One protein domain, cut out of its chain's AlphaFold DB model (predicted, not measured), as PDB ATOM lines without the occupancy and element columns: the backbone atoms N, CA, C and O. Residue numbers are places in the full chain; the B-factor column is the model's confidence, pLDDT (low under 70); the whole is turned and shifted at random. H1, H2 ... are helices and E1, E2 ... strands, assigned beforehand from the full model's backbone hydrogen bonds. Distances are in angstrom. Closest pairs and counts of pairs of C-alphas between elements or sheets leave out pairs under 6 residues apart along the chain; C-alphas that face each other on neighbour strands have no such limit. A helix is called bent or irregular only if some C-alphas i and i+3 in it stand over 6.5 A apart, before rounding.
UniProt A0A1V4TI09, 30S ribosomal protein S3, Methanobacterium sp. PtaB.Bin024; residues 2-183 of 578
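AT A GLANCE: This is residues 2 to 183 of the 578 residues of the protein "30S ribosomal protein S3" of Methanobacterium sp. PtaB.Bin024 (UniProt A0A1V4TI09). Two lobes sit side by side, each a sheet with helices over one face: one has the four-stranded sheet E5, E4, E7, E6 with the helical hairpin H4 and H5 over it, the other the three-stranded sheet E1, E2, E3 with H1, H2 and H3 over it. Residues 84 to 90 link the lobes, and residues 2 to 11 of H1 stick out. The printed part has 182 residues with six named helices and seven named strands, in the order H1 E1 E2 H2 H3 E3 H4 H5 E4 E5 H6 E6 E7. The four-stranded sheet is antiparallel, the other mixed, and the class is mixed, helices and strands. The whole is compact, with a radius of gyration of the C-alphas of 18.0 A and spans of 51 by 39 by 31 A.

HOW THE PARTS SIT: Start at the strongly twisted sheet of E5, residues 141 to 148, E4, 126 to 133, E7, 173 to 182, and E6, 162 to 170, in that order. Look for N 129 and O 145 between E4 and E5, a hairpin, at 2.8 A; N 130 and O 178 between E4 and E7, at 2.8 A; and N 166 and O 177 between E6 and E7, also a hairpin, at 3.0 A. H4, residues 91 to 103, and H5, 108 to 121, make two layers with it, helices on one face of a sheet, at heights of 6.9 A and 8.9 A. They touch as a helical hairpin at a shallow tilt of 31 degrees, opposite ways, closest at the C-alphas of Ile 98 and Val 111, 6.5 A. H6, residues 155 to 160, is only just not on this sheet, with 4 pairs of C-alphas within 10 A. Move to E1, residues 29 to 37; its C-alpha 30 is 5.7 A from that of Ile 93 in H4, the closest pair. E1 and E2, residues 40 to 47, form an antiparallel hairpin, with N 35 and O 42 at 2.8 A. E2 and E3, residues 78 to 83, are parallel, with N 45 and O 80 at 2.9 A. Between them come H2, residues 50 to 54, and H3, 56 to 72, in a strand-helix-strand unit, two parallel neighbour strands joined through helices, with a right-handed crossover. H1, residues 2 to 23, and H3 make two layers with this sheet, and H2 is on the same face. H1 and H3 only just touch, with 3 pairs of C-alphas within 8 A, the closest Lys 12 and Tyr 72 at 6.8 A. Every O i to N i+4 pair is within hydrogen-bond range in H2, H4 and H6, against 17 of 18 in H1, 10 of 13 in H3 and 9 of 10 in H5.

IN THESE COORDINATES: Find C-alpha 2 at (383.987, 363.893, 288.653); from there H1 runs 31.5 A to C-alpha 23. H3 covers 24.8 A and is irregular, C-alphas 57 and 60 being 8.3 A apart. E6 measures 26.3 A, and E7 runs 30.4 A to C-alpha 182 at (376.193, 385.344, 315.232).

THE WHOLE: Look for the two C-alphas farthest apart at Pro 38 and Gly 137, 56.3 A. The printed part has no cut and no long link. Its mean pLDDT is 94.2, and no printed residue is under 70.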
ATOM      1  N   ILE A   2     384.528 363.406 287.364       93.38
ATOM      2  CA  ILE A   2     383.987 363.893 288.653       93.38
ATOM      3  C   ILE A   2     384.589 365.206 289.183       93.38
ATOM      4  O   ILE A   2     383.890 366.208 289.231       93.38
ATOM      5  N   GLU A   3     385.869 365.234 289.564       94.31
ATOM      6  CA  GLU A   3     386.558 366.436 290.070       94.31
ATOM      7  C   GLU A   3     386.429 367.663 289.147       94.31
ATOM      8  O   GLU A   3     386.174 368.769 289.615       94.31
ATOM      9  N   LYS A   4     386.587 367.480 287.829       94.62
ATOM     10  CA  LYS A   4     386.438 368.552 286.831       94.62
ATOM     11  C   LYS A   4     384.989 369.003 286.712       94.62
ATOM     12  O   LYS A   4     384.726 370.195 286.578       94.62
ATOM     13  N   ASP A   5     384.073 368.049 286.768       91.88
ATOM     14  CA  ASP A   5     382.645 368.277 286.578       91.88
ATOM     15  C   ASP A   5     382.123 369.093 287.779       91.88
ATOM     16  O   ASP A   5     381.656 370.216 287.607       91.88
ATOM     17  N   PHE A   6     382.426 368.645 289.003       94.56
ATOM     18  CA  PHE A   6     382.176 369.358 290.261       94.56
ATOM     19  C   PHE A   6     382.803 370.765 290.304       94.56
ATOM     20  O   PHE A   6     382.169 371.724 290.747       94.56
ATOM     21  N   VAL A   7     384.041 370.930 289.817       95.19
ATOM     22  CA  VAL A   7     384.682 372.255 289.735       95.19
ATOM     23  C   VAL A   7     383.985 373.161 288.713       95.19
ATOM     24  O   VAL A   7     383.808 374.346 288.994       95.19
ATOM     25  N   THR A   8     383.545 372.651 287.557       92.75
ATOM     26  CA  THR A   8     382.808 373.483 286.587       92.75
ATOM     27  C   THR A   8     381.409 373.852 287.088       92.75
ATOM     28  O   THR A   8     380.999 374.999 286.913       92.75
ATOM     29  N   GLU A   9     380.716 372.965 287.804       90.38
ATOM     30  CA  GLU A   9     379.457 373.268 288.499       90.38
ATOM     31  C   GLU A   9     379.640 374.324 289.601       90.38
ATOM     32  O   GLU A   9     378.879 375.292 289.665       90.38
ATOM     33  N   GLY A  10     380.689 374.206 290.423       93.50
ATOM     34  CA  GLY A  10     381.039 375.199 291.442       93.50
ATOM     35  C   GLY A  10     381.364 376.577 290.855       93.50
ATOM     36  O   GLY A  10     380.906 377.601 291.373       93.50
ATOM     37  N   LEU A  11     382.090 376.616 289.731       94.00
ATOM     38  CA  LEU A  11     382.355 377.846 288.981       94.00
ATOM     39  C   LEU A  11     381.067 378.439 288.394       94.00
ATOM     40  O   LEU A  11     380.847 379.642 288.554       94.00
ATOM     41  N   LYS A  12     380.184 377.627 287.790       92.62
ATOM     42  CA  LYS A  12     378.866 378.087 287.310       92.62
ATOM     43  C   LYS A  12     378.039 378.676 288.456       92.62
ATOM     44  O   LYS A  12     377.610 379.822 288.353       92.62
ATOM     45  N   ARG A  13     377.880 377.955 289.576       93.69
ATOM     46  CA  ARG A  13     377.121 378.414 290.756       93.69
ATOM     47  C   ARG A  13     377.647 379.746 291.294       93.69
ATOM     48  O   ARG A  13     376.856 380.657 291.521       93.69
ATOM     49  N   THR A  14     378.964 379.876 291.453       94.81
ATOM     50  CA  THR A  14     379.597 381.113 291.948       94.81
ATOM     51  C   THR A  14     379.378 382.276 290.981       94.81
ATOM     52  O   THR A  14     378.991 383.365 291.396       94.81
ATOM     53  N   SER A  15     379.540 382.032 289.676       94.19
ATOM     54  CA  SER A  15     379.357 383.050 288.633       94.19
ATOM     55  C   SER A  15     377.902 383.522 288.492       94.19
ATOM     56  O   SER A  15     377.670 384.619 287.981       94.19
ATOM     57  N   ILE A  16     376.931 382.713 288.936       94.75
ATOM     58  CA  ILE A  16     375.513 383.081 289.002       94.75
ATOM     59  C   ILE A  16     375.194 383.842 290.302       94.75
ATOM     60  O   ILE A  16     374.512 384.861 290.221       94.75
ATOM     61  N   ASP A  17     375.718 383.433 291.472       94.75
ATOM     62  CA  ASP A  17     375.575 384.200 292.735       94.75
ATOM     63  C   ASP A  17     376.103 385.633 292.549       94.75
ATOM     64  O   ASP A  17     375.417 386.608 292.852       94.75
ATOM     65  N   GLU A  18     377.269 385.762 291.908       93.94
ATOM     66  CA  GLU A  18     377.871 387.039 291.526       93.94
ATOM     67  C   GLU A  18     377.051 387.869 290.524       93.94
ATOM     68  O   GLU A  18     377.253 389.083 290.455       93.94
ATOM     69  N   TYR A  19     376.200 387.257 289.696       94.94
ATOM     70  CA  TYR A  19     375.332 387.984 288.763       94.94
ATOM     71  C   TYR A  19     374.054 388.450 289.460       94.94
ATOM     72  O   TYR A  19     373.713 389.634 289.395       94.94
ATOM     73  N   LEU A  20     373.394 387.547 290.188       94.62
ATOM     74  CA  LEU A  20     372.181 387.852 290.937       94.62
ATOM     75  C   LEU A  20     372.431 388.919 292.006       94.62
ATOM     76  O   LEU A  20     371.629 389.837 292.127       94.62
ATOM     77  N   GLU A  21     373.566 388.884 292.710       93.56
ATOM     78  CA  GLU A  21     373.915 389.913 293.698       93.56
ATOM     79  C   GLU A  21     374.075 391.314 293.076       93.56
ATOM     80  O   GLU A  21     373.716 392.312 293.701       93.56
ATOM     81  N   LYS A  22     374.543 391.407 291.821       92.31
ATOM     82  CA  LYS A  22     374.696 392.684 291.097       92.31
ATOM     83  C   LYS A  22     373.373 393.198 290.517       92.31
ATOM     84  O   LYS A  22     373.141 394.402 290.524       92.31
ATOM     85  N   GLU A  23     372.509 392.309 290.029       92.75
ATOM     86  CA  GLU A  23     371.194 392.658 289.465       92.75
ATOM     87  C   GLU A  23     370.152 392.964 290.567       92.75
ATOM     88  O   GLU A  23     369.291 393.830 290.401       92.75
ATOM     89  N   LEU A  24     370.232 392.275 291.715       93.44
ATOM     90  CA  LEU A  24     369.201 392.263 292.764       93.44
ATOM     91  C   LEU A  24     369.554 393.040 294.046       93.44
ATOM     92  O   LEU A  24     368.795 392.961 295.013       93.44
ATOM     93  N   ASP A  25     370.616 393.855 294.059       90.44
ATOM     94  CA  ASP A  25     370.937 394.809 295.149       90.44
ATOM     95  C   ASP A  25     369.679 395.566 295.635       90.44
ATOM     96  O   ASP A  25     369.302 395.532 296.809       90.44
ATOM     97  N   ARG A  26     368.909 396.125 294.690       90.44
ATOM     98  CA  ARG A  26     367.659 396.863 294.964       90.44
ATOM     99  C   ARG A  26     366.525 396.034 295.584       90.44
ATOM    100  O   ARG A  26     365.554 396.630 296.057       90.44
ATOM    101  N   ALA A  27     366.601 394.706 295.536       92.69
ATOM    102  CA  ALA A  27     365.621 393.783 296.108       92.69
ATOM    103  C   ALA A  27     366.047 393.215 297.477       92.69
ATOM    104  O   ALA A  27     365.235 392.560 298.128       92.69
ATOM    105  N   GLY A  28     367.289 393.471 297.915       92.56
ATOM    106  CA  GLY A  28     367.856 392.888 299.131       92.56
ATOM    107  C   GLY A  28     368.176 391.405 298.945       92.56
ATOM    108  O   GLY A  28     367.526 390.555 299.550       92.56
ATOM    109  N   TYR A  29     369.150 391.097 298.085       95.50
ATOM    110  CA  TYR A  29     369.592 389.728 297.800       95.50
ATOM    111  C   TYR A  29     370.192 389.042 299.039       95.50
ATOM    112  O   TYR A  29     371.160 389.527 299.629       95.50
ATOM    113  N   GLY A  30     369.608 387.908 299.431       92.69
ATOM    114  CA  GLY A  30     370.029 387.100 300.576       92.69
ATOM    115  C   GLY A  30     370.898 385.894 300.220       92.69
ATOM    116  O   GLY A  30     371.627 385.415 301.089       92.69
ATOM    117  N   GLY A  31     370.837 385.421 298.973       93.31
ATOM    118  CA  GLY A  31     371.581 384.266 298.468       93.31
ATOM    119  C   GLY A  31     370.782 383.441 297.454       93.31
ATOM    120  O   GLY A  31     369.635 383.760 297.137       93.31
ATOM    121  N   MET A  32     371.390 382.360 296.964       94.69
ATOM    122  CA  MET A  32     370.797 381.451 295.982       94.69
ATOM    123  C   MET A  32     371.118 379.983 296.287       94.69
ATOM    124  O   MET A  32     372.258 379.606 296.590       94.69
ATOM    125  N   GLU A  33     370.115 379.137 296.073       94.56
ATOM    126  CA  GLU A  33     370.265 377.693 295.937       94.56
ATOM    127  C   GLU A  33     369.985 377.264 294.486       94.56
ATOM    128  O   GLU A  33     369.138 377.840 293.805       94.56
ATOM    129  N   ILE A  34     370.725 376.268 293.995       93.44
ATOM    130  CA  ILE A  34     370.520 375.677 292.671       93.44
ATOM    131  C   ILE A  34     370.154 374.210 292.880       93.44
ATOM    132  O   ILE A  34     370.941 373.460 293.455       93.44
ATOM    133  N   GLN A  35     368.979 373.816 292.395       92.44
ATOM    134  CA  GLN A  35     368.462 372.454 292.445       92.44
ATOM    135  C   GLN A  35     368.324 371.933 291.010       92.44
ATOM    136  O   GLN A  35     367.502 372.411 290.227       92.44
ATOM    137  N   VAL A  36     369.167 370.970 290.635       90.62
ATOM    138  CA  VAL A  36     369.127 370.353 289.302       90.62
ATOM    139  C   VAL A  36     368.032 369.289 289.288       90.62
ATOM    140  O   VAL A  36     368.072 368.351 290.081       90.62
ATOM    141  N   THR A  37     367.058 369.424 288.386       92.25
ATOM    142  CA  THR A  37     365.994 368.430 288.182       92.25
ATOM    143  C   THR A  37     366.128 367.789 286.795       92.25
ATOM    144  O   THR A  37     366.663 368.430 285.890       92.25
ATOM    145  N   PRO A  38     365.582 366.580 286.559       90.88
ATOM    146  CA  PRO A  38     365.589 365.953 285.231       90.88
ATOM    147  C   PRO A  38     364.840 366.725 284.126       90.88
ATOM    148  O   PRO A  38     364.899 366.326 282.969       90.88
ATOM    149  N   LEU A  39     364.107 367.795 284.467       90.50
ATOM    150  CA  LEU A  39     363.385 368.657 283.520       90.50
ATOM    151  C   LEU A  39     364.122 369.982 283.227       90.50
ATOM    152  O   LEU A  39     363.728 370.718 282.317       90.50
ATOM    153  N   GLY A  40     365.159 370.301 284.006       90.38
ATOM    154  CA  GLY A  40     365.894 371.563 283.957       90.38
ATOM    155  C   GLY A  40     366.358 372.043 285.334       90.38
ATOM    156  O   GLY A  40     366.023 371.469 286.377       90.38
ATOM    157  N   THR A  41     367.134 373.122 285.346       92.81
ATOM    158  CA  THR A  41     367.727 373.675 286.572       92.81
ATOM    159  C   THR A  41     366.785 374.662 287.261       92.81
ATOM    160  O   THR A  41     366.497 375.734 286.727       92.81
ATOM    161  N   MET A  42     366.353 374.348 288.482       93.44
ATOM    162  CA  MET A  42     365.607 375.276 289.330       93.44
ATOM    163  C   MET A  42     366.578 376.135 290.151       93.44
ATOM    164  O   MET A  42     367.483 375.630 290.813       93.44
ATOM    165  N   VAL A  43     366.403 377.450 290.087       94.69
ATOM    166  CA  VAL A  43     367.232 378.457 290.753       94.69
ATOM    167  C   VAL A  43     366.362 379.169 291.778       94.69
ATOM    168  O   VAL A  43     365.483 379.949 291.417       94.69
ATOM    169  N   VAL A  44     366.597 378.876 293.055       95.75
ATOM    170  CA  VAL A  44     365.847 379.419 294.188       95.75
ATOM    171  C   VAL A  44     366.578 380.655 294.703       95.75
ATOM    172  O   VAL A  44     367.687 380.560 295.229       95.75
ATOM    173  N   VAL A  45     365.962 381.822 294.535       95.75
ATOM    174  CA  VAL A  45     366.519 383.124 294.919       95.75
ATOM    175  C   VAL A  45     365.891 383.593 296.224       95.75
ATOM    176  O   VAL A  45     364.682 383.800 296.288       95.75
ATOM    177  N   TYR A  46     366.715 383.820 297.244       95.94
ATOM    178  CA  TYR A  46     366.286 384.346 298.538       95.94
ATOM    179  C   TYR A  46     366.425 385.874 298.562       95.94
ATOM    180  O   TYR A  46     367.511 386.401 298.295       95.94
ATOM    181  N   ALA A  47     365.354 386.603 298.888       95.56
ATOM    182  CA  ALA A  47     365.358 388.071 298.910       95.56
ATOM    183  C   ALA A  47     364.490 388.679 300.029       95.56
ATOM    184  O   ALA A  47     363.484 388.105 300.426       95.56
ATOM    185  N   GLU A  48     364.834 389.894 300.477       95.19
ATOM    186  CA  GLU A  48     363.981 390.715 301.363       95.19
ATOM    187  C   GLU A  48     362.670 391.131 300.669       95.19
ATOM    188  O   GLU A  48     361.665 391.384 301.324       95.19
ATOM    189  N   ARG A  49     362.683 391.306 299.339       94.19
ATOM    190  CA  ARG A  49     361.566 391.910 298.589       94.19
ATOM    191  C   ARG A  49     361.250 391.105 297.325       94.19
ATOM    192  O   ARG A  49     361.610 391.554 296.231       94.19
ATOM    193  N   PRO A  50     360.550 389.957 297.416       95.06
ATOM    194  CA  PRO A  50     360.295 389.087 296.262       95.06
ATOM    195  C   PRO A  50     359.622 389.813 295.080       95.06
ATOM    196  O   PRO A  50     360.015 389.630 293.926       95.06
ATOM    197  N   GLY A  51     358.698 390.745 295.345       94.44
ATOM    198  CA  GLY A  51     358.064 391.569 294.305       94.44
ATOM    199  C   GLY A  51     359.029 392.449 293.486       94.44
ATOM    200  O   GLY A  51     358.744 392.753 292.327       94.44
ATOM    201  N   MET A  52     360.191 392.821 294.040       93.94
ATOM    202  CA  MET A  52     361.240 393.549 293.308       93.94
ATOM    203  C   MET A  52     362.036 392.633 292.366       93.94
ATOM    204  O   MET A  52     362.450 393.093 291.304       93.94
ATOM    205  N   VAL A  53     362.208 391.353 292.723       94.75
ATOM    206  CA  VAL A  53     362.876 390.332 291.891       94.75
ATOM    207  C   VAL A  53     361.999 389.942 290.698       94.75
ATOM    208  O   VAL A  53     362.474 389.851 289.568       94.75
ATOM    209  N   ILE A  54     360.692 389.772 290.926       94.94
ATOM    210  CA  ILE A  54     359.705 389.496 289.868       94.94
ATOM    211  C   ILE A  54     359.612 390.692 288.902       94.94
ATOM    212  O   ILE A  54     359.649 390.532 287.676       94.94
ATOM    213  N   GLY A  55     359.527 391.905 289.456       93.06
ATOM    214  CA  GLY A  55     359.414 393.149 288.701       93.06
ATOM    215  C   GLY A  55     358.042 393.357 288.048       93.06
ATOM    216  O   GLY A  55     357.157 392.498 288.063       93.06
ATOM    217  N   ARG A  56     357.836 394.537 287.447       94.94
ATOM    218  CA  ARG A  56     356.523 394.950 286.912       94.94
ATOM    219  C   ARG A  56     356.072 394.032 285.766       94.94
ATOM    220  O   ARG A  56     356.585 394.132 284.653       94.94
ATOM    221  N   GLY A  57     355.093 393.169 286.042       93.12
ATOM    222  CA  GLY A  57     354.563 392.189 285.087       93.12
ATOM    223  C   GLY A  57     355.514 391.022 284.795       93.12
ATOM    224  O   GLY A  57     355.517 390.513 283.677       93.12
ATOM    225  N   GLY A  58     356.375 390.646 285.750       93.69
ATOM    226  CA  GLY A  58     357.323 389.538 285.586       93.69
ATOM    227  C   GLY A  58     358.489 389.833 284.635       93.69
ATOM    228  O   GLY A  58     359.176 388.911 284.203       93.69
ATOM    229  N   LYS A  59     358.707 391.102 284.257       95.06
ATOM    230  CA  LYS A  59     359.767 391.484 283.311       95.06
ATOM    231  C   LYS A  59     361.166 391.152 283.832       95.06
ATOM    232  O   LYS A  59     361.948 390.594 283.073       95.06
ATOM    233  N   THR A  60     361.450 391.454 285.100       94.50
ATOM    234  CA  THR A  60     362.783 391.283 285.699       94.50
ATOM    235  C   THR A  60     363.146 389.807 285.833       94.50
ATOM    236  O   THR A  60     364.212 389.402 285.370       94.50
ATOM    237  N   VAL A  61     362.231 388.975 286.344       95.00
ATOM    238  CA  VAL A  61     362.456 387.522 286.399       95.00
ATOM    239  C   VAL A  61     362.623 386.925 284.997       95.00
ATOM    240  O   VAL A  61     363.550 386.154 284.787       95.00
ATOM    241  N   ARG A  62     361.843 387.358 283.992       94.75
ATOM    242  CA  ARG A  62     362.021 386.900 282.598       94.75
ATOM    243  C   ARG A  62     363.376 387.295 282.003       94.75
ATOM    244  O   ARG A  62     363.976 386.470 281.315       94.75
ATOM    245  N   SER A  63     363.885 388.505 282.258       94.31
ATOM    246  CA  SER A  63     365.237 388.878 281.811       94.31
ATOM    247  C   SER A  63     366.315 388.062 282.524       94.31
ATOM    248  O   SER A  63     367.235 387.593 281.861       94.31
ATOM    249  N   ILE A  64     366.161 387.794 283.826       94.44
ATOM    250  CA  ILE A  64     367.077 386.929 284.584       94.44
ATOM    251  C   ILE A  64     367.062 385.507 284.009       94.44
ATOM    252  O   ILE A  64     368.117 385.011 283.639       94.44
ATOM    253  N   THR A  65     365.896 384.878 283.822       94.50
ATOM    254  CA  THR A  65     365.774 383.557 283.176       94.50
ATOM    255  C   THR A  65     366.421 383.520 281.785       94.50
ATOM    256  O   THR A  65     367.092 382.548 281.443       94.50
ATOM    257  N   SER A  66     366.268 384.585 280.991       94.06
ATOM    258  CA  SER A  66     366.876 384.679 279.654       94.06
ATOM    259  C   SER A  66     368.405 384.766 279.728       94.06
ATOM    260  O   SER A  66     369.098 384.052 279.010       94.06
ATOM    261  N   ASN A  67     368.938 385.586 280.638       93.56
ATOM    262  CA  ASN A  67     370.379 385.723 280.862       93.56
ATOM    263  C   ASN A  67     370.989 384.438 281.447       93.56
ATOM    264  O   ASN A  67     372.073 384.030 281.040       93.56
ATOM    265  N   LEU A  68     370.273 383.762 282.351       93.44
ATOM    266  CA  LEU A  68     370.649 382.464 282.914       93.44
ATOM    267  C   LEU A  68     370.747 381.372 281.840       93.44
ATOM    268  O   LEU A  68     371.666 380.557 281.884       93.44
ATOM    269  N   LYS A  69     369.842 381.381 280.853       92.75
ATOM    270  CA  LYS A  69     369.908 380.468 279.707       92.75
ATOM    271  C   LYS A  69     371.063 380.813 278.761       92.75
ATOM    272  O   LYS A  69     371.801 379.917 278.376       92.75
ATOM    273  N   ASN A  70     371.233 382.092 278.419       92.25
ATOM    274  CA  ASN A  70     372.149 382.530 277.358       92.25
ATOM    275  C   ASN A  70     373.623 382.676 277.786       92.25
ATOM    276  O   ASN A  70     374.499 382.560 276.937       92.25
ATOM    277  N   ASN A  71     373.905 382.974 279.061       89.69
ATOM    278  CA  ASN A  71     375.264 383.297 279.528       89.69
ATOM    279  C   ASN A  71     375.939 382.154 280.309       89.69
ATOM    280  O   ASN A  71     377.144 382.211 280.546       89.69
ATOM    281  N   TYR A  72     375.169 381.155 280.760       86.88
ATOM    282  CA  TYR A  72     375.643 380.082 281.650       86.88
ATOM    283  C   TYR A  72     375.295 378.671 281.152       86.88
ATOM    284  O   TYR A  72     375.603 377.686 281.837       86.88
ATOM    285  N   ASP A  73     374.658 378.571 279.980       85.75
ATOM    286  CA  ASP A  73     374.187 377.331 279.353       85.75
ATOM    287  C   ASP A  73     373.453 376.425 280.352       85.75
ATOM    288  O   ASP A  73     373.835 375.276 280.594       85.75
ATOM    289  N   LEU A  74     372.440 376.992 281.016       87.19
ATOM    290  CA  LEU A  74     371.534 376.235 281.874       87.19
ATOM    291  C   LEU A  74     370.415 375.617 281.036       87.19
ATOM    292  O   LEU A  74     369.758 376.295 280.239       87.19
ATOM    293  N   GLU A  75     370.164 374.331 281.260       87.00
ATOM    294  CA  GLU A  75     369.048 373.627 280.646       87.00
ATOM    295  C   GLU A  75     367.737 374.038 281.328       87.00
ATOM    296  O   GLU A  75     367.569 373.883 282.537       87.00
ATOM    297  N   ASN A  76     366.833 374.622 280.534       90.25
ATOM    298  CA  ASN A  76     365.492 375.079 280.919       90.25
ATOM    299  C   ASN A  76     365.406 375.726 282.320       90.25
ATOM    300  O   ASN A  76     364.667 375.232 283.174       90.25
ATOM    301  N   PRO A  77     366.142 376.830 282.574       93.38
ATOM    302  CA  PRO A  77     366.224 377.421 283.901       93.38
ATOM    303  C   PRO A  77     364.860 377.928 284.376       93.38
ATOM    304  O   PRO A  77     364.191 378.693 283.678       93.38
ATOM    305  N   GLN A  78     364.476 377.549 285.592       92.94
ATOM    306  CA  GLN A  78     363.282 378.050 286.272       92.94
ATOM    307  C   GLN A  78     363.722 378.876 287.478       92.94
ATOM    308  O   GLN A  78     364.523 378.404 288.277       92.94
ATOM    309  N   VAL A  79     363.238 380.114 287.605       94.44
ATOM    310  CA  VAL A  79     363.622 381.012 288.706       94.44
ATOM    311  C   VAL A  79     362.476 381.087 289.706       94.44
ATOM    312  O   VAL A  79     361.448 381.705 289.430       94.44
ATOM    313  N   GLU A  80     362.667 380.461 290.861       94.88
ATOM    314  CA  GLU A  80     361.782 380.574 292.018       94.88
ATOM    315  C   GLU A  80     362.301 381.695 292.929       94.88
ATOM    316  O   GLU A  80     363.511 381.878 293.070       94.88
ATOM    317  N   VAL A  81     361.408 382.458 293.563       95.06
ATOM    318  CA  VAL A  81     361.793 383.520 294.504       95.06
ATOM    319  C   VAL A  81     361.156 383.240 295.856       95.06
ATOM    320  O   VAL A  81     359.932 383.180 295.956       95.06
ATOM    321  N   LYS A  82     361.989 383.093 296.887       95.62
ATOM    322  CA  LYS A  82     361.580 382.902 298.280       95.62
ATOM    323  C   LYS A  82     361.928 384.140 299.102       95.62
ATOM    324  O   LYS A  82     362.919 384.827 298.841       95.62
ATOM    325  N   GLU A  83     361.087 384.441 300.082       95.00
ATOM    326  CA  GLU A  83     361.378 385.476 301.072       95.00
ATOM    327  C   GLU A  83     362.414 384.954 302.086       95.00
ATOM    328  O   GLU A  83     362.629 383.746 302.195       95.00
ATOM    329  N   VAL A  84     363.107 385.853 302.786       94.56
ATOM    330  CA  VAL A  84     364.020 385.495 303.886       94.56
ATOM    331  C   VAL A  84     363.289 385.722 305.202       94.56
ATOM    332  O   VAL A  84     362.915 386.857 305.475       94.56
ATOM    333  N   ASP A  85     363.142 384.679 306.023       90.94
ATOM    334  CA  ASP A  85     362.281 384.671 307.222       90.94
ATOM    335  C   ASP A  85     362.586 385.830 308.184       90.94
ATOM    336  O   ASP A  85     361.691 386.516 308.673       90.94
ATOM    337  N   VAL A  86     363.879 386.081 308.418       94.00
ATOM    338  CA  VAL A  86     364.375 387.235 309.174       94.00
ATOM    339  C   VAL A  86     365.506 387.891 308.374       94.00
ATOM    340  O   VAL A  86     366.672 387.503 308.516       94.00
ATOM    341  N   PRO A  87     365.217 388.899 307.524       94.38
ATOM    342  CA  PRO A  87     366.230 389.501 306.657       94.38
ATOM    343  C   PRO A  87     367.339 390.195 307.456       94.38
ATOM    344  O   PRO A  87     368.472 390.287 306.985       94.38
ATOM    345  N   GLU A  88     367.053 390.613 308.693       94.75
ATOM    346  CA  GLU A  88     368.011 391.334 309.531       94.75
ATOM    347  C   GLU A  88     369.033 390.400 310.213       94.75
ATOM    348  O   GLU A  88     370.052 390.879 310.700       94.75
ATOM    349  N   LEU A  89     368.838 389.074 310.155       94.69
ATOM    350  CA  LEU A  89     369.857 388.068 310.500       94.69
ATOM    351  C   LEU A  89     370.729 387.654 309.293       94.69
ATOM    352  O   LEU A  89     371.667 386.869 309.454       94.69
ATOM    353  N   ASN A  90     370.459 388.170 308.083       95.38
ATOM    354  CA  ASN A  90     371.261 387.897 306.888       95.38
ATOM    355  C   ASN A  90     372.306 389.013 306.646       95.38
ATOM    356  O   ASN A  90     371.947 390.150 306.321       95.38
ATOM    357  N   PRO A  91     373.617 388.719 306.738       95.75
ATOM    358  CA  PRO A  91     374.656 389.740 306.652       95.75
ATOM    359  C   PRO A  91     374.872 390.298 305.235       95.75
ATOM    360  O   PRO A  91     375.307 391.446 305.138       95.75
ATOM    361  N   LYS A  92     374.548 389.565 304.148       94.94
ATOM    362  CA  LYS A  92     374.583 390.122 302.775       94.94
ATOM    363  C   LYS A  92     373.568 391.269 302.667       94.94
ATOM    364  O   LYS A  92     373.932 392.393 302.321       94.94
ATOM    365  N   ILE A  93     372.324 391.017 303.086       95.81
ATOM    366  CA  ILE A  93     371.243 392.020 303.101       95.81
ATOM    367  C   ILE A  93     371.622 393.211 303.996       95.81
ATOM    368  O   ILE A  93     371.450 394.365 303.598       95.81
ATOM    369  N   MET A  94     372.196 392.968 305.180       96.62
ATOM    370  CA  MET A  94     372.653 394.044 306.075       96.62
ATOM    371  C   MET A  94     373.789 394.883 305.483       96.62
ATOM    372  O   MET A  94     373.755 396.110 305.596       96.62
ATOM    373  N   ALA A  95     374.765 394.267 304.813       96.62
ATOM    374  CA  ALA A  95     375.858 394.989 304.171       96.62
ATOM    375  C   ALA A  95     375.347 395.902 303.039       96.62
ATOM    376  O   ALA A  95     375.705 397.084 302.994       96.62
ATOM    377  N   HIS A  96     374.432 395.413 302.193       95.31
ATOM    378  CA  HIS A  96     373.813 396.218 301.130       95.31
ATOM    379  C   HIS A  96     372.885 397.311 301.679       95.31
ATOM    380  O   HIS A  96     372.960 398.457 301.227       95.31
ATOM    381  N   LYS A  97     372.116 397.049 302.749       95.31
ATOM    382  CA  LYS A  97     371.362 398.103 303.461       95.31
ATOM    383  C   LYS A  97     372.283 399.199 304.011       95.31
ATOM    384  O   LYS A  97     371.957 400.378 303.858       95.31
ATOM    385  N   ILE A  98     373.439 398.859 304.593       96.62
ATOM    386  CA  ILE A  98     374.443 399.851 305.025       96.62
ATOM    387  C   ILE A  98     375.000 400.624 303.819       96.62
ATOM    388  O   ILE A  98     375.098 401.850 303.898       96.62
ATOM    389  N   SER A  99     375.302 399.958 302.696       95.94
ATOM    390  CA  SER A  99     375.772 400.627 301.470       95.94
ATOM    391  C   SER A  99     374.748 401.646 300.978       95.94
ATOM    392  O   SER A  99     375.051 402.836 300.886       95.94
ATOM    393  N   ALA A 100     373.496 401.231 300.793       94.88
ATOM    394  CA  ALA A 100     372.417 402.108 300.360       94.88
ATOM    395  C   ALA A 100     372.107 403.228 301.380       94.88
ATOM    396  O   ALA A 100     371.624 404.298 301.002       94.88
ATOM    397  N   MET A 101     372.357 403.035 302.680       96.06
ATOM    398  CA  MET A 101     372.241 404.101 303.690       96.06
ATOM    399  C   MET A 101     373.386 405.123 303.611       96.06
ATOM    400  O   MET A 101     373.140 406.322 303.757       96.06
ATOM    401  N   LEU A 102     374.614 404.679 303.334       95.38
ATOM    402  CA  LEU A 102     375.779 405.550 303.135       95.38
ATOM    403  C   LEU A 102     375.711 406.308 301.797       95.38
ATOM    404  O   LEU A 102     376.020 407.497 301.767       95.38
ATOM    405  N   GLN A 103     375.239 405.673 300.717       94.88
ATOM    406  CA  GLN A 103     374.994 406.320 299.415       94.88
ATOM    407  C   GLN A 103     373.978 407.471 299.518       94.88
ATOM    408  O   GLN A 103     374.149 408.507 298.882       94.88
ATOM    409  N   ARG A 104     372.961 407.335 300.384       94.88
ATOM    410  CA  ARG A 104     372.000 408.407 300.724       94.88
ATOM    411  C   ARG A 104     372.595 409.532 301.590       94.88
ATOM    412  O   ARG A 104     371.867 410.431 301.996       94.88
ATOM    413  N   GLY A 105     373.892 409.492 301.903       92.88
ATOM    414  CA  GLY A 105     374.598 410.541 302.645       92.88
ATOM    415  C   GLY A 105     374.450 410.484 304.169       92.88
ATOM    416  O   GLY A 105     374.866 411.423 304.849       92.88
ATOM    417  N   MET A 106     373.888 409.413 304.746       95.19
ATOM    418  CA  MET A 106     373.791 409.308 306.206       95.19
ATOM    419  C   MET A 106     375.166 409.089 306.854       95.19
ATOM    420  O   MET A 106     375.972 408.280 306.403       95.19
ATOM    421  N   HIS A 107     375.434 409.798 307.956       95.00
ATOM    422  CA  HIS A 107     376.733 409.748 308.630       95.00
ATOM    423  C   HIS A 107     377.049 408.347 309.182       95.00
ATOM    424  O   HIS A 107     376.249 407.771 309.920       95.00
ATOM    425  N   PHE A 108     378.250 407.831 308.895       95.06
ATOM    426  CA  PHE A 108     378.628 406.430 309.128       95.06
ATOM    427  C   PHE A 108     378.355 405.900 310.547       95.06
ATOM    428  O   PHE A 108     377.855 404.788 310.681       95.06
ATOM    429  N   ARG A 109     378.596 406.695 311.604       95.69
ATOM    430  CA  ARG A 109     378.269 406.296 312.989       95.69
ATOM    431  C   ARG A 109     376.767 406.065 313.193       95.69
ATOM    432  O   ARG A 109     376.392 405.098 313.844       95.69
ATOM    433  N   ARG A 110     375.909 406.924 312.624       96.19
ATOM    434  CA  ARG A 110     374.444 406.784 312.704       96.19
ATOM    435  C   ARG A 110     373.989 405.523 311.974       96.19
ATOM    436  O   ARG A 110     373.174 404.789 312.516       96.19
ATOM    437  N   VAL A 111     374.548 405.254 310.791       97.44
ATOM    438  CA  VAL A 111     374.242 404.038 310.017       97.44
ATOM    439  C   VAL A 111     374.661 402.782 310.785       97.44
ATOM    440  O   VAL A 111     373.845 401.879 310.955       97.44
ATOM    441  N   ALA A 112     375.886 402.743 311.317       97.06
ATOM    442  CA  ALA A 112     376.396 401.594 312.063       97.06
ATOM    443  C   ALA A 112     375.560 401.294 313.320       97.06
ATOM    444  O   ALA A 112     375.022 400.196 313.432       97.06
ATOM    445  N   TYR A 113     375.358 402.269 314.217       97.44
ATOM    446  CA  TYR A 113     374.555 402.054 315.430       97.44
ATOM    447  C   TYR A 113     373.074 401.769 315.133       97.44
ATOM    448  O   TYR A 113     372.457 400.973 315.836       97.44
ATOM    449  N   SER A 114     372.502 402.362 314.077       96.94
ATOM    450  CA  SER A 114     371.132 402.045 313.643       96.94
ATOM    451  C   SER A 114     370.997 400.638 313.056       96.94
ATOM    452  O   SER A 114     369.883 400.119 313.027       96.94
ATOM    453  N   THR A 115     372.090 400.043 312.570       97.19
ATOM    454  CA  THR A 115     372.086 398.679 312.027       97.19
ATOM    455  C   THR A 115     372.369 397.663 313.133       97.19
ATOM    456  O   THR A 115     371.599 396.721 313.267       97.19
ATOM    457  N   LEU A 116     373.362 397.911 314.005       97.00
ATOM    458  CA  LEU A 116     373.619 397.096 315.207       97.00
ATOM    459  C   LEU A 116     372.345 396.893 316.036       97.00
ATOM    460  O   LEU A 116     371.925 395.759 316.238       97.00
ATOM    461  N   ARG A 117     371.669 397.988 316.419       96.69
ATOM    462  CA  ARG A 117     370.422 397.929 317.203       96.69
ATOM    463  C   ARG A 117     369.316 397.120 316.530       96.69
ATOM    464  O   ARG A 117     368.496 396.538 317.227       96.69
ATOM    465  N   ARG A 118     369.272 397.085 315.193       96.62
ATOM    466  CA  ARG A 118     368.262 396.314 314.460       96.62
ATOM    467  C   ARG A 118     368.602 394.827 314.416       96.62
ATOM    468  O   ARG A 118     367.709 394.018 314.607       96.62
ATOM    469  N   ILE A 119     369.867 394.477 314.194       97.12
ATOM    470  CA  ILE A 119     370.309 393.078 314.143       97.12
ATOM    471  C   ILE A 119     370.242 392.449 315.550       97.12
ATOM    472  O   ILE A 119     369.705 391.356 315.703       97.12
ATOM    473  N   MET A 120     370.678 393.167 316.595       96.06
ATOM    474  CA  MET A 120     370.485 392.745 317.994       96.06
ATOM    475  C   MET A 120     368.992 392.659 318.355       96.06
ATOM    476  O   MET A 120     368.559 391.695 318.974       96.06
ATOM    477  N   GLY A 121     368.178 393.624 317.906       95.81
ATOM    478  CA  GLY A 121     366.718 393.600 318.072       95.81
ATOM    479  C   GLY A 121     365.999 392.478 317.307       95.81
ATOM    480  O   GLY A 121     364.848 392.193 317.613       95.81
ATOM    481  N   ALA A 122     366.671 391.827 316.353       95.25
ATOM    482  CA  ALA A 122     366.213 390.616 315.671       95.25
ATOM    483  C   ALA A 122     366.715 389.320 316.349       95.25
ATOM    484  O   ALA A 122     366.625 388.245 315.762       95.25
ATOM    485  N   GLY A 123     367.264 389.414 317.567       94.12
ATOM    486  CA  GLY A 123     367.691 388.267 318.371       94.12
ATOM    487  C   GLY A 123     369.103 387.748 318.086       94.12
ATOM    488  O   GLY A 123     369.441 386.665 318.550       94.12
ATOM    489  N   ALA A 124     369.951 388.470 317.345       96.00
ATOM    490  CA  ALA A 124     371.337 388.038 317.148       96.00
ATOM    491  C   ALA A 124     372.109 387.958 318.479       96.00
ATOM    492  O   ALA A 124     372.065 388.885 319.290       96.00
ATOM    493  N   GLN A 125     372.889 386.888 318.665       94.25
ATOM    494  CA  GLN A 125     373.767 386.711 319.826       94.25
ATOM    495  C   GLN A 125     374.886 387.769 319.859       94.25
ATOM    496  O   GLN A 125     375.327 388.182 320.933       94.25
ATOM    497  N   GLY A 126     375.325 388.243 318.687       95.62
ATOM    498  CA  GLY A 126     376.243 389.370 318.555       95.62
ATOM    499  C   GLY A 126     376.549 389.756 317.111       95.62
ATOM    500  O   GLY A 126     376.297 389.004 316.166       95.62
ATOM    501  N   VAL A 127     377.078 390.972 316.940       97.19
ATOM    502  CA  VAL A 127     377.223 391.649 315.646       97.19
ATOM    503  C   VAL A 127     378.519 392.467 315.587       97.19
ATOM    504  O   VAL A 127     378.801 393.264 316.478       97.19
ATOM    505  N   GLU A 128     379.298 392.332 314.508       97.12
ATOM    506  CA  GLU A 128     380.454 393.195 314.198       97.12
ATOM    507  C   GLU A 128     380.236 393.869 312.838       97.12
ATOM    508  O   GLU A 128     380.252 393.219 311.793       97.12
ATOM    509  N   VAL A 129     380.062 395.192 312.847       97.75
ATOM    510  CA  VAL A 129     380.003 396.038 311.648       97.75
ATOM    511  C   VAL A 129     381.321 396.798 311.529       97.75
ATOM    512  O   VAL A 129     381.654 397.635 312.367       97.75
ATOM    513  N   THR A 130     382.077 396.533 310.466       97.44
ATOM    514  CA  THR A 130     383.342 397.215 310.169       97.44
ATOM    515  C   THR A 130     383.211 398.031 308.889       97.44
ATOM    516  O   THR A 130     383.047 397.478 307.806       97.44
ATOM    517  N   ILE A 131     383.324 399.357 309.000       97.12
ATOM    518  CA  ILE A 131     383.342 400.286 307.862       97.12
ATOM    519  C   ILE A 131     384.783 400.755 307.651       97.12
ATOM    520  O   ILE A 131     385.442 401.207 308.588       97.12
ATOM    521  N   SER A 132     385.281 400.668 306.419       95.81
ATOM    522  CA  SER A 132     386.679 400.945 306.068       95.81
ATOM    523  C   SER A 132     386.797 401.838 304.829       95.81
ATOM    524  O   SER A 132     386.002 401.726 303.897       95.81
ATOM    525  N   GLY A 133     387.782 402.743 304.811       94.50
ATOM    526  CA  GLY A 133     388.069 403.635 303.679       94.50
ATOM    527  C   GLY A 133     388.203 405.109 304.081       94.50
ATOM    528  O   GLY A 133     388.590 405.424 305.206       94.50
ATOM    529  N   LYS A 134     387.917 406.040 303.163       93.69
ATOM    530  CA  LYS A 134     388.010 407.498 303.401       93.69
ATOM    531  C   LYS A 134     386.790 408.036 304.166       93.69
ATOM    532  O   LYS A 134     385.903 408.660 303.593       93.69
ATOM    533  N   ILE A 135     386.730 407.768 305.469       89.94
ATOM    534  CA  ILE A 135     385.530 408.011 306.293       89.94
ATOM    535  C   ILE A 135     385.361 409.484 306.725       89.94
ATOM    536  O   ILE A 135     384.235 409.961 306.851       89.94
ATOM    537  N   ARG A 136     386.459 410.206 307.000       86.81
ATOM    538  CA  ARG A 136     386.425 411.568 307.588       86.81
ATOM    539  C   ARG A 136     387.440 412.548 306.972       86.81
ATOM    540  O   ARG A 136     387.650 413.626 307.512       86.81
ATOM    541  N   GLY A 137     388.102 412.167 305.881       88.06
ATOM    542  CA  GLY A 137     389.167 412.951 305.251       88.06
ATOM    543  C   GLY A 137     389.907 412.160 304.171       88.06
ATOM    544  O   GLY A 137     389.456 411.094 303.753       88.06
ATOM    545  N   SER A 138     391.055 412.676 303.728       91.50
ATOM    546  CA  SER A 138     391.882 412.072 302.669       91.50
ATOM    547  C   SER A 138     392.535 410.744 303.073       91.50
ATOM    548  O   SER A 138     392.638 409.837 302.245       91.50
ATOM    549  N   ARG A 139     392.958 410.616 304.340       93.94
ATOM    550  CA  ARG A 139     393.546 409.393 304.908       93.94
ATOM    551  C   ARG A 139     392.468 408.331 305.138       93.94
ATOM    552  O   ARG A 139     391.391 408.627 305.655       93.94
ATOM    553  N   SER A 140     392.777 407.082 304.792       94.50
ATOM    554  CA  SER A 140     391.925 405.937 305.105       94.50
ATOM    555  C   SER A 140     391.886 405.656 306.611       94.50
ATOM    556  O   SER A 140     392.886 405.777 307.319       94.50
ATOM    557  N   ALA A 141     390.712 405.257 307.090       94.00
ATOM    558  CA  ALA A 141     390.450 404.837 308.456       94.00
ATOM    559  C   ALA A 141     389.597 403.560 308.457       94.00
ATOM    560  O   ALA A 141     388.959 403.217 307.458       94.00
ATOM    561  N   CYS A 142     389.576 402.868 309.591       95.31
ATOM    562  CA  CYS A 142     388.725 401.712 309.838       95.31
ATOM    563  C   CYS A 142     387.944 401.969 311.129       95.31
ATOM    564  O   CYS A 142     388.544 402.273 312.160       95.31
ATOM    565  N   ALA A 143     386.619 401.900 311.058       95.44
ATOM    566  CA  ALA A 143     385.716 402.078 312.183       95.44
ATOM    567  C   ALA A 143     384.972 400.761 312.418       95.44
ATOM    568  O   ALA A 143     384.155 400.349 311.593       95.44
ATOM    569  N   LYS A 144     385.288 400.104 313.535       96.62
ATOM    570  CA  LYS A 144     384.603 398.898 314.002       96.62
ATOM    571  C   LYS A 144     383.536 399.286 315.017       96.62
ATOM    572  O   LYS A 144     383.785 400.132 315.871       96.62
ATOM    573  N   PHE A 145     382.382 398.647 314.919       97.25
ATOM    574  CA  PHE A 145     381.275 398.768 315.852       97.25
ATOM    575  C   PHE A 145     380.830 397.344 316.194       97.25
ATOM    576  O   PHE A 145     380.554 396.557 315.289       97.25
ATOM    577  N   THR A 146     380.817 397.004 317.477       96.69
ATOM    578  CA  THR A 146     380.548 395.648 317.974       96.69
ATOM    579  C   THR A 146     379.482 395.692 319.054       96.69
ATOM    580  O   THR A 146     379.523 396.589 319.893       96.69
ATOM    581  N   ASP A 147     378.580 394.719 319.039       96.25
ATOM    582  CA  ASP A 147     377.522 394.532 320.033       96.25
ATOM    583  C   ASP A 147     377.317 393.025 320.283       96.25
ATOM    584  O   ASP A 147     377.615 392.214 319.401       96.25
ATOM    585  N   GLY A 148     376.857 392.636 321.472       95.00
ATOM    586  CA  GLY A 148     376.733 391.227 321.879       95.00
ATOM    587  C   GLY A 148     378.039 390.403 321.827       95.00
ATOM    588  O   GLY A 148     379.148 390.931 321.940       95.00
ATOM    589  N   TYR A 149     377.907 389.081 321.673       93.19
ATOM    590  CA  TYR A 149     379.008 388.109 321.660       93.19
ATOM    591  C   TYR A 149     379.320 387.586 320.246       93.19
ATOM    592  O   TYR A 149     378.436 387.121 319.532       93.19
ATOM    593  N   ILE A 150     380.602 387.589 319.861       93.56
ATOM    594  CA  ILE A 150     381.107 386.953 318.632       93.56
ATOM    595  C   ILE A 150     382.377 386.154 318.941       93.56
ATOM    596  O   ILE A 150     383.400 386.722 319.341       93.56
ATOM    597  N   LYS A 151     382.357 384.846 318.657       93.00
ATOM    598  CA  LYS A 151     383.577 384.022 318.573       93.00
ATOM    599  C   LYS A 151     384.386 384.455 317.341       93.00
ATOM    600  O   LYS A 151     383.818 384.672 316.278       93.00
ATOM    601  N   ARG A 152     385.713 384.579 317.464       92.31
ATOM    602  CA  ARG A 152     386.611 385.063 316.383       92.31
ATOM    603  C   ARG A 152     387.542 383.997 315.791       92.31
ATOM    604  O   ARG A 152     388.251 384.290 314.835       92.31
ATOM    605  N   CYS A 153     387.587 382.807 316.389       92.88
ATOM    606  CA  CYS A 153     388.609 381.789 316.137       92.88
ATOM    607  C   CYS A 153     388.027 380.370 316.238       92.88
ATOM    608  O   CYS A 153     387.070 380.146 316.984       92.88
ATOM    609  N   GLY A 154     388.677 379.414 315.568       93.44
ATOM    610  CA  GLY A 154     388.308 377.995 315.578       93.44
ATOM    611  C   GLY A 154     387.131 377.657 314.661       93.44
ATOM    612  O   GLY A 154     386.521 378.534 314.054       93.44
ATOM    613  N   GLU A 155     386.795 376.370 314.577       91.38
ATOM    614  CA  GLU A 155     385.698 375.863 313.741       91.38
ATOM    615  C   GLU A 155     384.321 376.536 313.992       91.38
ATOM    616  O   GLU A 155     383.617 376.797 313.012       91.38
ATOM    617  N   PRO A 156     383.939 376.918 315.236       92.62
ATOM    618  CA  PRO A 156     382.690 377.644 315.487       92.62
ATOM    619  C   PRO A 156     382.584 378.994 314.763       92.62
ATOM    620  O   PRO A 156     381.475 379.454 314.513       92.62
ATOM    621  N   PHE A 157     383.706 379.630 314.398       93.75
ATOM    622  CA  PHE A 157     383.677 380.835 313.564       93.75
ATOM    623  C   PHE A 157     383.126 380.506 312.171       93.75
ATOM    624  O   PHE A 157     382.099 381.047 311.776       93.75
ATOM    625  N   THR A 158     383.756 379.557 311.473       91.88
ATOM    626  CA  THR A 158     383.404 379.165 310.099       91.88
ATOM    627  C   THR A 158     382.013 378.532 309.987       91.88
ATOM    628  O   THR A 158     381.367 378.677 308.955       91.88
ATOM    629  N   LYS A 159     381.547 377.825 311.029       92.38
ATOM    630  CA  LYS A 159     380.217 377.186 311.041       92.38
ATOM    631  C   LYS A 159     379.073 378.150 311.363       92.38
ATOM    632  O   LYS A 159     378.008 378.021 310.768       92.38
ATOM    633  N   TYR A 160     379.263 379.074 312.308       92.88
ATOM    634  CA  TYR A 160     378.150 379.835 312.890       92.88
ATOM    635  C   TYR A 160     378.153 381.332 312.573       92.88
ATOM    636  O   TYR A 160     377.079 381.930 312.495       92.88
ATOM    637  N   VAL A 161     379.319 381.964 312.396       95.06
ATOM    638  CA  VAL A 161     379.378 383.405 312.108       95.06
ATOM    639  C   VAL A 161     379.097 383.626 310.628       95.06
ATOM    640  O   VAL A 161     379.933 383.355 309.768       95.06
ATOM    641  N   LYS A 162     377.914 384.159 310.327       94.81
ATOM    642  CA  LYS A 162     377.541 384.535 308.963       94.81
ATOM    643  C   LYS A 162     378.245 385.853 308.623       94.81
ATOM    644  O   LYS A 162     378.056 386.854 309.319       94.81
ATOM    645  N   GLU A 163     379.035 385.866 307.550       95.25
ATOM    646  CA  GLU A 163     379.716 387.064 307.036       95.25
ATOM    647  C   GLU A 163     379.016 387.642 305.795       95.25
ATOM    648  O   GLU A 163     378.423 386.919 304.998       95.25
ATOM    649  N   GLY A 164     379.114 388.959 305.612       95.56
ATOM    650  CA  GLY A 164     378.646 389.673 304.427       95.56
ATOM    651  C   GLY A 164     379.533 390.879 304.135       95.56
ATOM    652  O   GLY A 164     379.979 391.573 305.052       95.56
ATOM    653  N   PHE A 165     379.798 391.132 302.856       95.62
ATOM    654  CA  PHE A 165     380.637 392.232 302.389       95.62
ATOM    655  C   PHE A 165     379.889 393.059 301.344       95.62
ATOM    656  O   PHE A 165     379.267 392.505 300.446       95.62
ATOM    657  N   ALA A 166     379.986 394.385 301.436       95.38
ATOM    658  CA  ALA A 166     379.459 395.295 300.425       95.38
ATOM    659  C   ALA A 166     380.431 396.450 300.170       95.38
ATOM    660  O   ALA A 166     381.152 396.904 301.064       95.38
ATOM    661  N   THR A 167     380.413 396.974 298.944       95.38
ATOM    662  CA  THR A 167     381.147 398.194 298.588       95.38
ATOM    663  C   THR A 167     380.197 399.378 298.456       95.38
ATOM    664  O   THR A 167     379.020 399.229 298.127       95.38
ATOM    665  N   VAL A 168     380.710 400.573 298.742       95.50
ATOM    666  CA  VAL A 168     379.976 401.838 298.645       95.50
ATOM    667  C   VAL A 168     380.754 402.774 297.746       95.50
ATOM    668  O   VAL A 168     381.896 403.107 298.060       95.50
ATOM    669  N   GLN A 169     380.149 403.233 296.656       94.12
ATOM    670  CA  GLN A 169     380.730 404.285 295.826       94.12
ATOM    671  C   GLN A 169     380.233 405.644 296.330       94.12
ATOM    672  O   GLN A 169     379.036 405.920 296.306       94.12
ATOM    673  N   LEU A 170     381.148 406.486 296.816       93.88
ATOM    674  CA  LEU A 170     380.876 407.859 297.251       93.88
ATOM    675  C   LEU A 170     381.794 408.827 296.489       93.88
ATOM    676  O   LEU A 170     382.858 408.431 296.016       93.88
ATOM    677  N   LYS A 171     381.441 410.121 296.439       92.75
ATOM    678  CA  LYS A 171     382.261 411.167 295.786       92.75
ATOM    679  C   LYS A 171     383.772 411.137 296.137       92.75
ATOM    680  O   LYS A 171     384.571 411.236 295.214       92.75
ATOM    681  N   PRO A 172     384.221 410.969 297.403       90.69
ATOM    682  CA  PRO A 172     385.658 410.896 297.718       90.69
ATOM    683  C   PRO A 172     386.343 409.562 297.351       90.69
ATOM    684  O   PRO A 172     387.570 409.453 297.480       90.69
ATOM    685  N   GLY A 173     385.591 408.536 296.943       92.44
ATOM    686  CA  GLY A 173     386.076 407.193 296.621       92.44
ATOM    687  C   GLY A 173     385.235 406.076 297.252       92.44
ATOM    688  O   GLY A 173     384.130 406.299 297.746       92.44
ATOM    689  N   VAL A 174     385.780 404.858 297.241       95.50
ATOM    690  CA  VAL A 174     385.088 403.652 297.720       95.50
ATOM    691  C   VAL A 174     385.243 403.466 299.238       95.50
ATOM    692  O   VAL A 174     386.329 403.680 299.786       95.50
ATOM    693  N   LEU A 175     384.172 403.025 299.905       96.25
ATOM    694  CA  LEU A 175     384.215 402.408 301.237       96.25
ATOM    695  C   LEU A 175     383.923 400.904 301.134       96.25
ATOM    696  O   LEU A 175     383.104 400.490 300.315       96.25
ATOM    697  N   GLY A 176     384.557 400.101 301.987       97.00
ATOM    698  CA  GLY A 176     384.239 398.683 302.177       97.00
ATOM    699  C   GLY A 176     383.537 398.457 303.514       97.00
ATOM    700  O   GLY A 176     384.038 398.902 304.552       97.00
ATOM    701  N   ILE A 177     382.395 397.772 303.485       97.38
ATOM    702  CA  ILE A 177     381.609 397.367 304.654       97.38
ATOM    703  C   ILE A 177     381.763 395.859 304.830       97.38
ATOM    704  O   ILE A 177     381.475 395.111 303.903       97.38
ATOM    705  N   TYR A 178     382.130 395.425 306.030       97.62
ATOM    706  CA  TYR A 178     381.982 394.042 306.475       97.62
ATOM    707  C   TYR A 178     380.935 393.984 307.586       97.62
ATOM    708  O   TYR A 178     380.966 394.804 308.507       97.62
ATOM    709  N   VAL A 179     380.031 393.013 307.507       97.44
ATOM    710  CA  VAL A 179     379.042 392.688 308.539       97.44
ATOM    711  C   VAL A 179     379.233 391.234 308.947       97.44
ATOM    712  O   VAL A 179     379.350 390.355 308.097       97.44
ATOM    713  N   ARG A 180     379.259 390.986 310.253       97.06
ATOM    714  CA  ARG A 180     379.318 389.654 310.861       97.06
ATOM    715  C   ARG A 180     378.175 389.518 311.843       97.06
ATOM    716  O   ARG A 180     377.987 390.421 312.656       97.06
ATOM    717  N   ILE A 181     377.446 388.411 311.769       96.81
ATOM    718  CA  ILE A 181     376.295 388.127 312.629       96.81
ATOM    719  C   ILE A 181     376.465 386.724 313.208       96.81
ATOM    720  O   ILE A 181     376.680 385.765 312.466       96.81
ATOM    721  N   MET A 182     376.354 386.613 314.530       95.62
ATOM    722  CA  MET A 182     376.193 385.344 315.232       95.62
ATOM    723  C   MET A 182     374.689 385.146 315.509       95.62
ATOM    724  O   MET A 182     374.110 385.960 316.233       95.62
ATOM    725  N   PRO A 183     374.020 384.160 314.879       93.19
ATOM    726  CA  PRO A 183     372.582 383.937 315.049       93.19
ATOM    727  C   PRO A 183     372.242 383.391 316.454       93.19
ATOM    728  O   PRO A 183     373.141 382.883 317.125       93.19
TER     729      PRO A 183